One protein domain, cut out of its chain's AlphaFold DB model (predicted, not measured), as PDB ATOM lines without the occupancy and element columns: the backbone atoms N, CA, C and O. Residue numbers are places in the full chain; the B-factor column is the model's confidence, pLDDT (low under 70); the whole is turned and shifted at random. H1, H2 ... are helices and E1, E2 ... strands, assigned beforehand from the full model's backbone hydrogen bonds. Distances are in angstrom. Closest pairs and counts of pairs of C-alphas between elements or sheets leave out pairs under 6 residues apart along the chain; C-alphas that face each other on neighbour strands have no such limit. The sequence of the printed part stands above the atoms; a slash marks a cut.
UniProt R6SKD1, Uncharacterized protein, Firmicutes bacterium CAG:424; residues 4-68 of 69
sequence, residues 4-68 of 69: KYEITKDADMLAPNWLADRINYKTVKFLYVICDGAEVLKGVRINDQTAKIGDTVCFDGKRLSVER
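Overview. This is residues 4 to 68 of the 69 residues of an uncharacterized protein of Firmicutes bacterium CAG:424 (UniProt R6SKD1). Two small sheets of three strands meet where E4 and E6 come together and spread from there, with the one-turn helices H1 and H2 across the open side between E1 and E2. The long hairpin of E2 and E3 makes the length of the domain: its near half pairs with E4 and its turn at Asp 36 forms one end, while the turn between E5 and E6 forms the other. The printed part has 65 residues, with named elements in the order E1 H1 H2 E2 E3 E4 E5 E6, and its class is mostly strand. The sheets run E1 - E5 - E6 and E2 - E3 - E4, both antiparallel. The whole is compact, with a radius of gyration of the C-alphas of 11.3 A, yet elongated, spanning 38 by 22 by 21 A.

Arrangement. E1, residues 4 to 6, is an edge strand antiparallel to E5, residues 56 to 59, at 158 degrees; N 5 and O 57 are 2.9 A apart, within hydrogen-bond range. H1, residues 11 to 14, only grazes the sheet of E2, residues 28 to 35, E3, residues 38 to 46, and E4, residues 49 to 52, with its residues 11 to 12. H2, residues 17 to 20, only grazes both sheets and is near H1, with 6 pairs of C-alphas within 10 A. Both helices are too short for an O i to N i+4 pair; their one O i to N i+3 pair is within range in H2 but not in H1. E2, E3 and E4 form a meander, each strand the antiparallel neighbour of the one before. In the hairpin of E2 and E3, at 152 degrees, N 31 and O 43 are 2.8 A apart. In the hairpin of E3 and E4, at 136 degrees, N 44 and O 51 are 2.8 A apart. E5 forms a hairpin with E6, residues 64 to 67, at 149 degrees, where N 58 and O 65 are 2.9 A apart. Between the sheets, the closest C-alphas of E4 and E6, those of Ala 51 and Val 66, are 6.1 A apart. E1 and E2 are apart.

Along the chain. E1 begins at C-alpha 4, (16.989, -34.769, -36.283). H1 and H2 measure 4.8 A and 4.9 A. E2 measures 22.6 A and E3 23.7 A; E3 begins at C-alpha 38, (43.701, -37.823, -45.046). E4 measures 9.6 A, E5 9.9 A and E6 10.0 A, ending at C-alpha 67, (17.935, -44.076, -36.413).

Size, cuts and confidence. The two C-alphas farthest apart, those of Asp 36 and Gly 61, are 38.6 A apart. The printed part has no cut and no long link. Its mean pLDDT is 95.5, and no printed residue is under 70.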
ATOM      1  N   LYS A   4      16.391 -33.705 -35.481       96.94
ATOM      2  CA  LYS A   4      16.989 -34.769 -36.283       96.94
ATOM      3  C   LYS A   4      18.135 -34.200 -37.102       96.94
ATOM      4  O   LYS A   4      18.034 -33.076 -37.588       96.94
ATOM      5  N   TYR A   5      19.203 -34.969 -37.238       97.12
ATOM      6  CA  TYR A   5      20.333 -34.620 -38.087       97.12
ATOM      7  C   TYR A   5      20.913 -35.881 -38.720       97.12
ATOM      8  O   TYR A   5      21.300 -36.807 -38.007       97.12
ATOM      9  N   GLU A   6      20.944 -35.919 -40.050       97.50
ATOM     10  CA  GLU A   6      21.624 -36.973 -40.800       97.50
ATOM     11  C   GLU A   6      23.132 -36.726 -40.751       97.50
ATOM     12  O   GLU A   6      23.599 -35.624 -41.041       97.50
ATOM     13  N   ILE A   7      23.903 -37.745 -40.374       96.94
ATOM     14  CA  ILE A   7      25.356 -37.640 -40.317       96.94
ATOM     15  C   ILE A   7      25.909 -37.595 -41.742       96.94
ATOM     16  O   ILE A   7      25.861 -38.584 -42.475       96.94
ATOM     17  N   THR A   8      26.492 -36.460 -42.113       96.75
ATOM     18  CA  THR A   8      27.227 -36.275 -43.368       96.75
ATOM     19  C   THR A   8      28.736 -36.386 -43.139       96.75
ATOM     20  O   THR A   8      29.202 -36.468 -42.002       96.75
ATOM     21  N   LYS A   9      29.519 -36.399 -44.223       95.88
ATOM     22  CA  LYS A   9      30.991 -36.429 -44.145       95.88
ATOM     23  C   LYS A   9      31.581 -35.187 -43.471       95.88
ATOM     24  O   LYS A   9      32.643 -35.295 -42.879       95.88
ATOM     25  N   ASP A  10      30.859 -34.070 -43.522       95.69
ATOM     26  CA  ASP A  10      31.261 -32.778 -42.962       95.69
ATOM     27  C   ASP A  10      30.507 -32.476 -41.654       95.69
ATOM     28  O   ASP A  10      30.314 -31.319 -41.277       95.69
ATOM     29  N   ALA A  11      29.987 -33.506 -40.975       95.94
ATOM     30  CA  ALA A  11      29.156 -33.322 -39.787       95.94
ATOM     31  C   ALA A  11      29.900 -32.677 -38.612       95.94
ATOM     32  O   ALA A  11      29.271 -32.076 -37.750       95.94
ATOM     33  N   ASP A  12      31.221 -32.758 -38.572       93.38
ATOM     34  CA  ASP A  12      32.044 -32.029 -37.611       93.38
ATOM     35  C   ASP A  12      32.093 -30.517 -37.872       93.38
ATOM     36  O   ASP A  12      32.238 -29.738 -36.930       93.38
ATOM     37  N   MET A  13      31.892 -30.096 -39.120       94.69
ATOM     38  CA  MET A  13      31.779 -28.689 -39.511       94.69
ATOM     39  C   MET A  13      30.331 -28.181 -39.496       94.69
ATOM     40  O   MET A  13      30.097 -26.990 -39.295       94.69
ATOM     41  N   LEU A  14      29.361 -29.069 -39.738       96.31
ATOM     42  CA  LEU A  14      27.958 -28.717 -39.999       96.31
ATOM     43  C   LEU A  14      26.980 -29.170 -38.912       96.31
ATOM     44  O   LEU A  14      25.768 -28.983 -39.069       96.31
ATOM     45  N   ALA A  15      27.462 -29.791 -37.832       95.75
ATOM     46  CA  ALA A  15      26.589 -30.241 -36.761       95.75
ATOM     47  C   ALA A  15      25.772 -29.067 -36.201       95.75
ATOM     48  O   ALA A  15      26.318 -28.004 -35.900       95.75
ATOM     49  N   PRO A  16      24.460 -29.257 -35.999       96.94
ATOM     50  CA  PRO A  16      23.646 -28.241 -35.358       96.94
ATOM     51  C   PRO A  16      24.087 -28.056 -33.902       96.94
ATOM     52  O   PRO A  16      24.526 -29.011 -33.258       96.94
ATOM     53  N   ASN A  17      23.886 -26.852 -33.354       96.44
ATOM     54  CA  ASN A  17      24.332 -26.502 -31.998       96.44
ATOM     55  C   ASN A  17      23.895 -27.533 -30.951       96.44
ATOM     56  O   ASN A  17      24.683 -27.948 -30.117       96.44
ATOM     57  N   TRP A  18      22.671 -28.057 -31.047       95.75
ATOM     58  CA  TRP A  18      22.190 -29.059 -30.099       95.75
ATOM     59  C   TRP A  18      23.017 -30.352 -30.083       95.75
ATOM     60  O   TRP A  18      23.090 -31.007 -29.044       95.75
ATOM     61  N   LEU A  19      23.639 -30.744 -31.193       96.06
ATOM     62  CA  LEU A  19      24.543 -31.888 -31.234       96.06
ATOM     63  C   LEU A  19      25.951 -31.468 -30.801       96.06
ATOM     64  O   LEU A  19      26.546 -32.136 -29.956       96.06
ATOM     65  N   ALA A  20      26.443 -30.344 -31.331       95.94
ATOM     66  CA  ALA A  20      27.774 -29.812 -31.046       95.94
ATOM     67  C   ALA A  20      27.982 -29.508 -29.550       95.94
ATOM     68  O   ALA A  20      28.962 -29.961 -28.965       95.94
ATOM     69  N   ASP A  21      27.009 -28.866 -28.897       95.62
ATOM     70  CA  ASP A  21      27.031 -28.518 -27.466       95.62
ATOM     71  C   ASP A  21      27.112 -29.751 -26.547       95.62
ATOM     72  O   ASP A  21      27.393 -29.639 -25.353       95.62
ATOM     73  N   ARG A  22      26.826 -30.949 -27.076       95.25
ATOM     74  CA  ARG A  22      26.858 -32.220 -26.331       95.25
ATOM     75  C   ARG A  22      28.141 -33.010 -26.554       95.25
ATOM     76  O   ARG A  22      28.343 -34.017 -25.871       95.25
ATOM     77  N   ILE A  23      29.007 -32.574 -27.469       95.56
ATOM     78  CA  ILE A  23      30.310 -33.195 -27.700       95.56
ATOM     79  C   ILE A  23      31.171 -33.005 -26.451       95.56
ATOM     80  O   ILE A  23      31.514 -31.895 -26.061       95.56
ATOM     81  N   ASN A  24      31.513 -34.117 -25.802       95.44
ATOM     82  CA  ASN A  24      32.242 -34.113 -24.532       95.44
ATOM     83  C   ASN A  24      33.369 -35.153 -24.476       95.44
ATOM     84  O   ASN A  24      33.942 -35.384 -23.411       95.44
ATOM     85  N   TYR A  25      33.654 -35.826 -25.597       92.38
ATOM     86  CA  TYR A  25      34.692 -36.856 -25.745       92.38
ATOM     87  C   TYR A  25      34.534 -38.122 -24.884       92.38
ATOM     88  O   TYR A  25      35.262 -39.095 -25.100       92.38
ATOM     89  N   LYS A  26      33.545 -38.166 -23.983       94.00
ATOM     90  CA  LYS A  26      33.208 -39.317 -23.133       94.00
ATOM     91  C   LYS A  26      32.043 -40.107 -23.714       94.00
ATOM     92  O   LYS A  26      32.186 -41.290 -24.005       94.00
ATOM     93  N   THR A  27      30.903 -39.444 -23.891       93.88
ATOM     94  CA  THR A  27      29.655 -40.050 -24.365       93.88
ATOM     95  C   THR A  27      29.321 -39.640 -25.787       93.88
ATOM     96  O   THR A  27      28.827 -40.477 -26.533       93.88
ATOM     97  N   VAL A  28      29.620 -38.403 -26.192       96.44
ATOM     98  CA  VAL A  28      29.410 -37.951 -27.574       96.44
ATOM     99  C   VAL A  28      30.715 -37.431 -28.157       96.44
ATOM    100  O   VAL A  28      31.354 -36.559 -27.558       96.44
ATOM    101  N   LYS A  29      31.131 -37.986 -29.301       97.00
ATOM    102  CA  LYS A  29      32.309 -37.519 -30.047       97.00
ATOM    103  C   LYS A  29      32.288 -37.910 -31.513       97.00
ATOM    104  O   LYS A  29      31.801 -38.987 -31.857       97.00
ATOM    105  N   PHE A  30      32.901 -37.078 -32.343       96.75
ATOM    106  CA  PHE A  30      33.244 -37.439 -33.711       96.75
ATOM    107  C   PHE A  30      34.308 -38.540 -33.720       96.75
ATOM    108  O   PHE A  30      35.189 -38.599 -32.856       96.75
ATOM    109  N   LEU A  31      34.165 -39.468 -34.658       96.44
ATOM    110  CA  LEU A  31      35.108 -40.545 -34.898       96.44
ATOM    111  C   LEU A  31      35.719 -40.345 -36.270       96.44
ATOM    112  O   LEU A  31      34.994 -40.249 -37.258       96.44
ATOM    113  N   TYR A  32      37.040 -40.383 -36.318       96.12
ATOM    114  CA  TYR A  32      37.804 -40.219 -37.540       96.12
ATOM    115  C   TYR A  32      38.538 -41.507 -37.902       96.12
ATOM    116  O   TYR A  32      38.769 -42.386 -37.064       96.12
ATOM    117  N   VAL A  33      38.863 -41.633 -39.182       95.12
ATOM    118  CA  VAL A  33      39.708 -42.682 -39.747       95.12
ATOM    119  C   VAL A  33      40.666 -42.045 -40.742       95.12
ATOM    120  O   VAL A  33      40.314 -41.072 -41.399       95.12
ATOM    121  N   ILE A  34      41.868 -42.599 -40.870       96.38
ATOM    122  CA  ILE A  34      42.809 -42.182 -41.906       96.38
ATOM    123  C   ILE A  34      42.507 -42.983 -43.177       96.38
ATOM    124  O   ILE A  34      42.562 -44.213 -43.153       96.38
ATOM    125  N   CYS A  35      42.192 -42.294 -44.273       93.19
ATOM    126  CA  CYS A  35      42.024 -42.871 -45.607       93.19
ATOM    127  C   CYS A  35      42.964 -42.142 -46.568       93.19
ATOM    128  O   CYS A  35      42.891 -40.923 -46.682       93.19
ATOM    129  N   ASP A  36      43.876 -42.874 -47.212       93.69
ATOM    130  CA  ASP A  36      44.860 -42.324 -48.161       93.69
ATOM    131  C   ASP A  36      45.667 -41.130 -47.612       93.69
ATOM    132  O   ASP A  36      45.983 -40.176 -48.317       93.69
ATOM    133  N   GLY A  37      45.996 -41.176 -46.318       95.19
ATOM    134  CA  GLY A  37      46.748 -40.122 -45.629       95.19
ATOM    135  C   GLY A  37      45.918 -38.907 -45.194       95.19
ATOM    136  O   GLY A  37      46.457 -38.045 -44.507       95.19
ATOM    137  N   ALA A  38      44.623 -38.852 -45.519       94.62
ATOM    138  CA  ALA A  38      43.701 -37.823 -45.046       94.62
ATOM    139  C   ALA A  38      42.877 -38.316 -43.846       94.62
ATOM    140  O   ALA A  38      42.418 -39.461 -43.820       94.62
ATOM    141  N   GLU A  39      42.660 -37.447 -42.855       94.06
ATOM    142  CA  GLU A  39      41.704 -37.704 -41.777       94.06
ATOM    143  C   GLU A  39      40.278 -37.485 -42.302       94.06
ATOM    144  O   GLU A  39      39.940 -36.415 -42.799       94.06
ATOM    145  N   VAL A  40      39.448 -38.523 -42.227       94.81
ATOM    146  CA  VAL A  40      38.076 -38.526 -42.739       94.81
ATOM    147  C   VAL A  40      37.116 -38.877 -41.615       94.81
ATOM    148  O   VAL A  40      37.341 -39.821 -40.849       94.81
ATOM    149  N   LEU A  41      36.003 -38.146 -41.534       95.94
ATOM    150  CA  LEU A  41      34.953 -38.443 -40.575       95.94
ATOM    151  C   LEU A  41      34.298 -39.798 -40.886       95.94
ATOM    152  O   LEU A  41      33.752 -40.037 -41.963       95.94
ATOM    153  N   LYS A  42      34.329 -40.694 -39.901       95.38
ATOM    154  CA  LYS A  42      33.706 -42.023 -39.946       95.38
ATOM    155  C   LYS A  42      32.278 -42.010 -39.400       95.38
ATOM    156  O   LYS A  42      31.463 -42.850 -39.785       95.38
ATOM    157  N   GLY A  43      31.991 -41.104 -38.469       96.25
ATOM    158  CA  GLY A  43      30.683 -40.977 -37.838       96.25
ATOM    159  C   GLY A  43      30.750 -40.340 -36.454       96.25
ATOM    160  O   GLY A  43      31.742 -39.715 -36.087       96.25
ATOM    161  N   VAL A  44      29.696 -40.534 -35.665       96.81
ATOM    162  CA  VAL A  44      29.552 -39.970 -34.318       96.81
ATOM    163  C   VAL A  44      29.305 -41.091 -33.319       96.81
ATOM    164  O   VAL A  44      28.365 -41.875 -33.458       96.81
ATOM    165  N   ARG A  45      30.132 -41.178 -32.277       97.06
ATOM    166  CA  ARG A  45      29.853 -42.028 -31.119       97.06
ATOM    167  C   ARG A  45      28.804 -41.349 -30.247       97.06
ATOM    168  O   ARG A  45      28.975 -40.184 -29.906       97.06
ATOM    169  N   ILE A  46      27.772 -42.091 -29.858       95.75
ATOM    170  CA  ILE A  46      26.740 -41.701 -28.894       95.75
ATOM    171  C   ILE A  46      26.615 -42.839 -27.880       95.75
ATOM    172  O   ILE A  46      26.110 -43.916 -28.193       95.75
ATOM    173  N   ASN A  47      27.087 -42.602 -26.658       93.62
ATOM    174  CA  ASN A  47      27.275 -43.611 -25.617       93.62
ATOM    175  C   ASN A  47      28.068 -44.811 -26.160       93.62
ATOM    176  O   ASN A  47      29.218 -44.653 -26.571       93.62
ATOM    177  N   ASP A  48      27.460 -45.992 -26.206       92.69
ATOM    178  CA  ASP A  48      28.081 -47.225 -26.702       92.69
ATOM    179  C   ASP A  48      27.734 -47.525 -28.165       92.69
ATOM    180  O   ASP A  48      28.136 -48.547 -28.719       92.69
ATOM    181  N   GLN A  49      27.002 -46.623 -28.819       94.75
ATOM    182  CA  GLN A  49      26.618 -46.742 -30.218       94.75
ATOM    183  C   GLN A  49      27.459 -45.813 -31.093       94.75
ATOM    184  O   GLN A  49      27.954 -44.777 -30.659       94.75
ATOM    185  N   THR A  50      27.619 -46.189 -32.358       95.62
ATOM    186  CA  THR A  50      28.207 -45.331 -33.390       95.62
ATOM    187  C   THR A  50      27.166 -45.111 -34.475       95.62
ATOM    188  O   THR A  50      26.720 -46.085 -35.080       95.62
ATOM    189  N   ALA A  51      26.789 -43.852 -34.693       96.69
ATOM    190  CA  ALA A  51      26.070 -43.403 -35.876       96.69
ATOM    191  C   ALA A  51      27.078 -43.231 -37.013       96.69
ATOM    192  O   ALA A  51      28.088 -42.543 -36.847       96.69
ATOM    193  N   LYS A  52      26.843 -43.893 -38.140       96.56
ATOM    194  CA  LYS A  52      27.679 -43.802 -39.339       96.56
ATOM    195  C   LYS A  52      27.164 -42.702 -40.259       96.56
ATOM    196  O   LYS A  52      26.064 -42.193 -40.076       96.56
ATOM    197  N   ILE A  53      27.955 -42.368 -41.274       96.38
ATOM    198  CA  ILE A  53      27.494 -41.517 -42.373       96.38
ATOM    199  C   ILE A  53      26.198 -42.100 -42.965       96.38
ATOM    200  O   ILE A  53      26.155 -43.290 -43.284       96.38
ATOM    201  N   GLY A  54      25.165 -41.268 -43.096       96.75
ATOM    202  CA  GLY A  54      23.822 -41.640 -43.551       96.75
ATOM    203  C   GLY A  54      22.858 -42.098 -42.447       96.75
ATOM    204  O   GLY A  54      21.657 -42.162 -42.703       96.75
ATOM    205  N   ASP A  55      23.336 -42.381 -41.229       97.38
ATOM    206  CA  ASP A  55      22.454 -42.571 -40.070       97.38
ATOM    207  C   ASP A  55      21.910 -41.215 -39.596       97.38
ATOM    208  O   ASP A  55      22.553 -40.175 -39.752       97.38
ATOM    209  N   THR A  56      20.746 -41.222 -38.948       97.12
ATOM    210  CA  THR A  56      20.155 -40.019 -38.353       97.12
ATOM    211  C   THR A  56      20.286 -40.041 -36.838       97.12
ATOM    212  O   THR A  56      19.868 -40.984 -36.168       97.12
ATOM    213  N   VAL A  57      20.834 -38.969 -36.271       96.50
ATOM    214  CA  VAL A  57      20.819 -38.729 -34.828       96.50
ATOM    215  C   VAL A  57      19.557 -37.960 -34.469       96.50
ATOM    216  O   VAL A  57      19.282 -36.895 -35.023       96.50
ATOM    217  N   CYS A  58      18.808 -38.492 -33.510       96.50
ATOM    218  CA  CYS A  58      17.579 -37.906 -32.998       96.50
ATOM    219  C   CYS A  58      17.795 -37.397 -31.570       96.50
ATOM    220  O   CYS A  58      18.402 -38.083 -30.748       96.50
ATOM    221  N   PHE A  59      17.261 -36.217 -31.263       96.12
ATOM    222  CA  PHE A  59      17.252 -35.642 -29.923       96.12
ATOM    223  C   PHE A  59      15.828 -35.261 -29.513       96.12
ATOM    224  O   PHE A  59      15.174 -34.442 -30.161       96.12
ATOM    225  N   ASP A  60      15.342 -35.851 -28.421       95.06
ATOM    226  CA  ASP A  60      13.981 -35.626 -27.909       95.06
ATOM    227  C   ASP A  60      13.883 -34.466 -26.892       95.06
ATOM    228  O   ASP A  60      12.799 -34.158 -26.394       95.06
ATOM    229  N   GLY A  61      15.009 -33.809 -26.583       93.94
ATOM    230  CA  GLY A  61      15.132 -32.817 -25.510       93.94
ATOM    231  C   GLY A  61      15.818 -33.348 -24.244       93.94
ATOM    232  O   GLY A  61      16.245 -32.557 -23.406       93.94
ATOM    233  N   LYS A  62      15.975 -34.670 -24.112       92.38
ATOM    234  CA  LYS A  62      16.615 -35.349 -22.973       92.38
ATOM    235  C   LYS A  62      17.679 -36.358 -23.400       92.38
ATOM    236  O   LYS A  62      18.727 -36.434 -22.764       92.38
ATOM    237  N   ARG A  63      17.432 -37.140 -24.451       92.88
ATOM    238  CA  ARG A  63      18.265 -38.268 -24.887       92.88
ATOM    239  C   ARG A  63      18.578 -38.189 -26.375       92.88
ATOM    240  O   ARG A  63      17.765 -37.721 -27.166       92.88
ATOM    241  N   LEU A  64      19.766 -38.682 -26.719       95.25
ATOM    242  CA  LEU A  64      20.180 -38.933 -28.094       95.25
ATOM    243  C   LEU A  64      19.894 -40.391 -28.457       95.25
ATOM    244  O   LEU A  64      20.158 -41.289 -27.653       95.25
ATOM    245  N   SER A  65      19.403 -40.621 -29.668       94.75
ATOM    246  CA  SER A  65      19.246 -41.947 -30.262       94.75
ATOM    247  C   SER A  65      19.716 -41.948 -31.715       94.75
ATOM    248  O   SER A  65      19.849 -40.892 -32.335       94.75
ATOM    249  N   VAL A  66      20.003 -43.138 -32.243       96.06
ATOM    250  CA  VAL A  66      20.435 -43.334 -33.632       96.06
ATOM    251  C   VAL A  66      19.349 -44.093 -34.381       96.06
ATOM    252  O   VAL A  66      19.013 -45.222 -34.021       96.06
ATOM    253  N   GLU A  67      18.818 -43.472 -35.423       95.19
ATOM    254  CA  GLU A  67      17.935 -44.076 -36.413       95.19
ATOM    255  C   GLU A  67      18.802 -44.535 -37.591       95.19
ATOM    256  O   GLU A  67      19.501 -43.730 -38.209       95.19
ATOM    257  N   ARG A  68      18.815 -45.848 -37.845       91.88
ATOM    258  CA  ARG A  68      19.629 -46.463 -38.900       91.88
ATOM    259  C   ARG A  68      18.809 -46.622 -40.169       91.88
ATOM    260  O   ARG A  68      17.632 -46.974 -40.082       91.88
TER     261      ARG A  68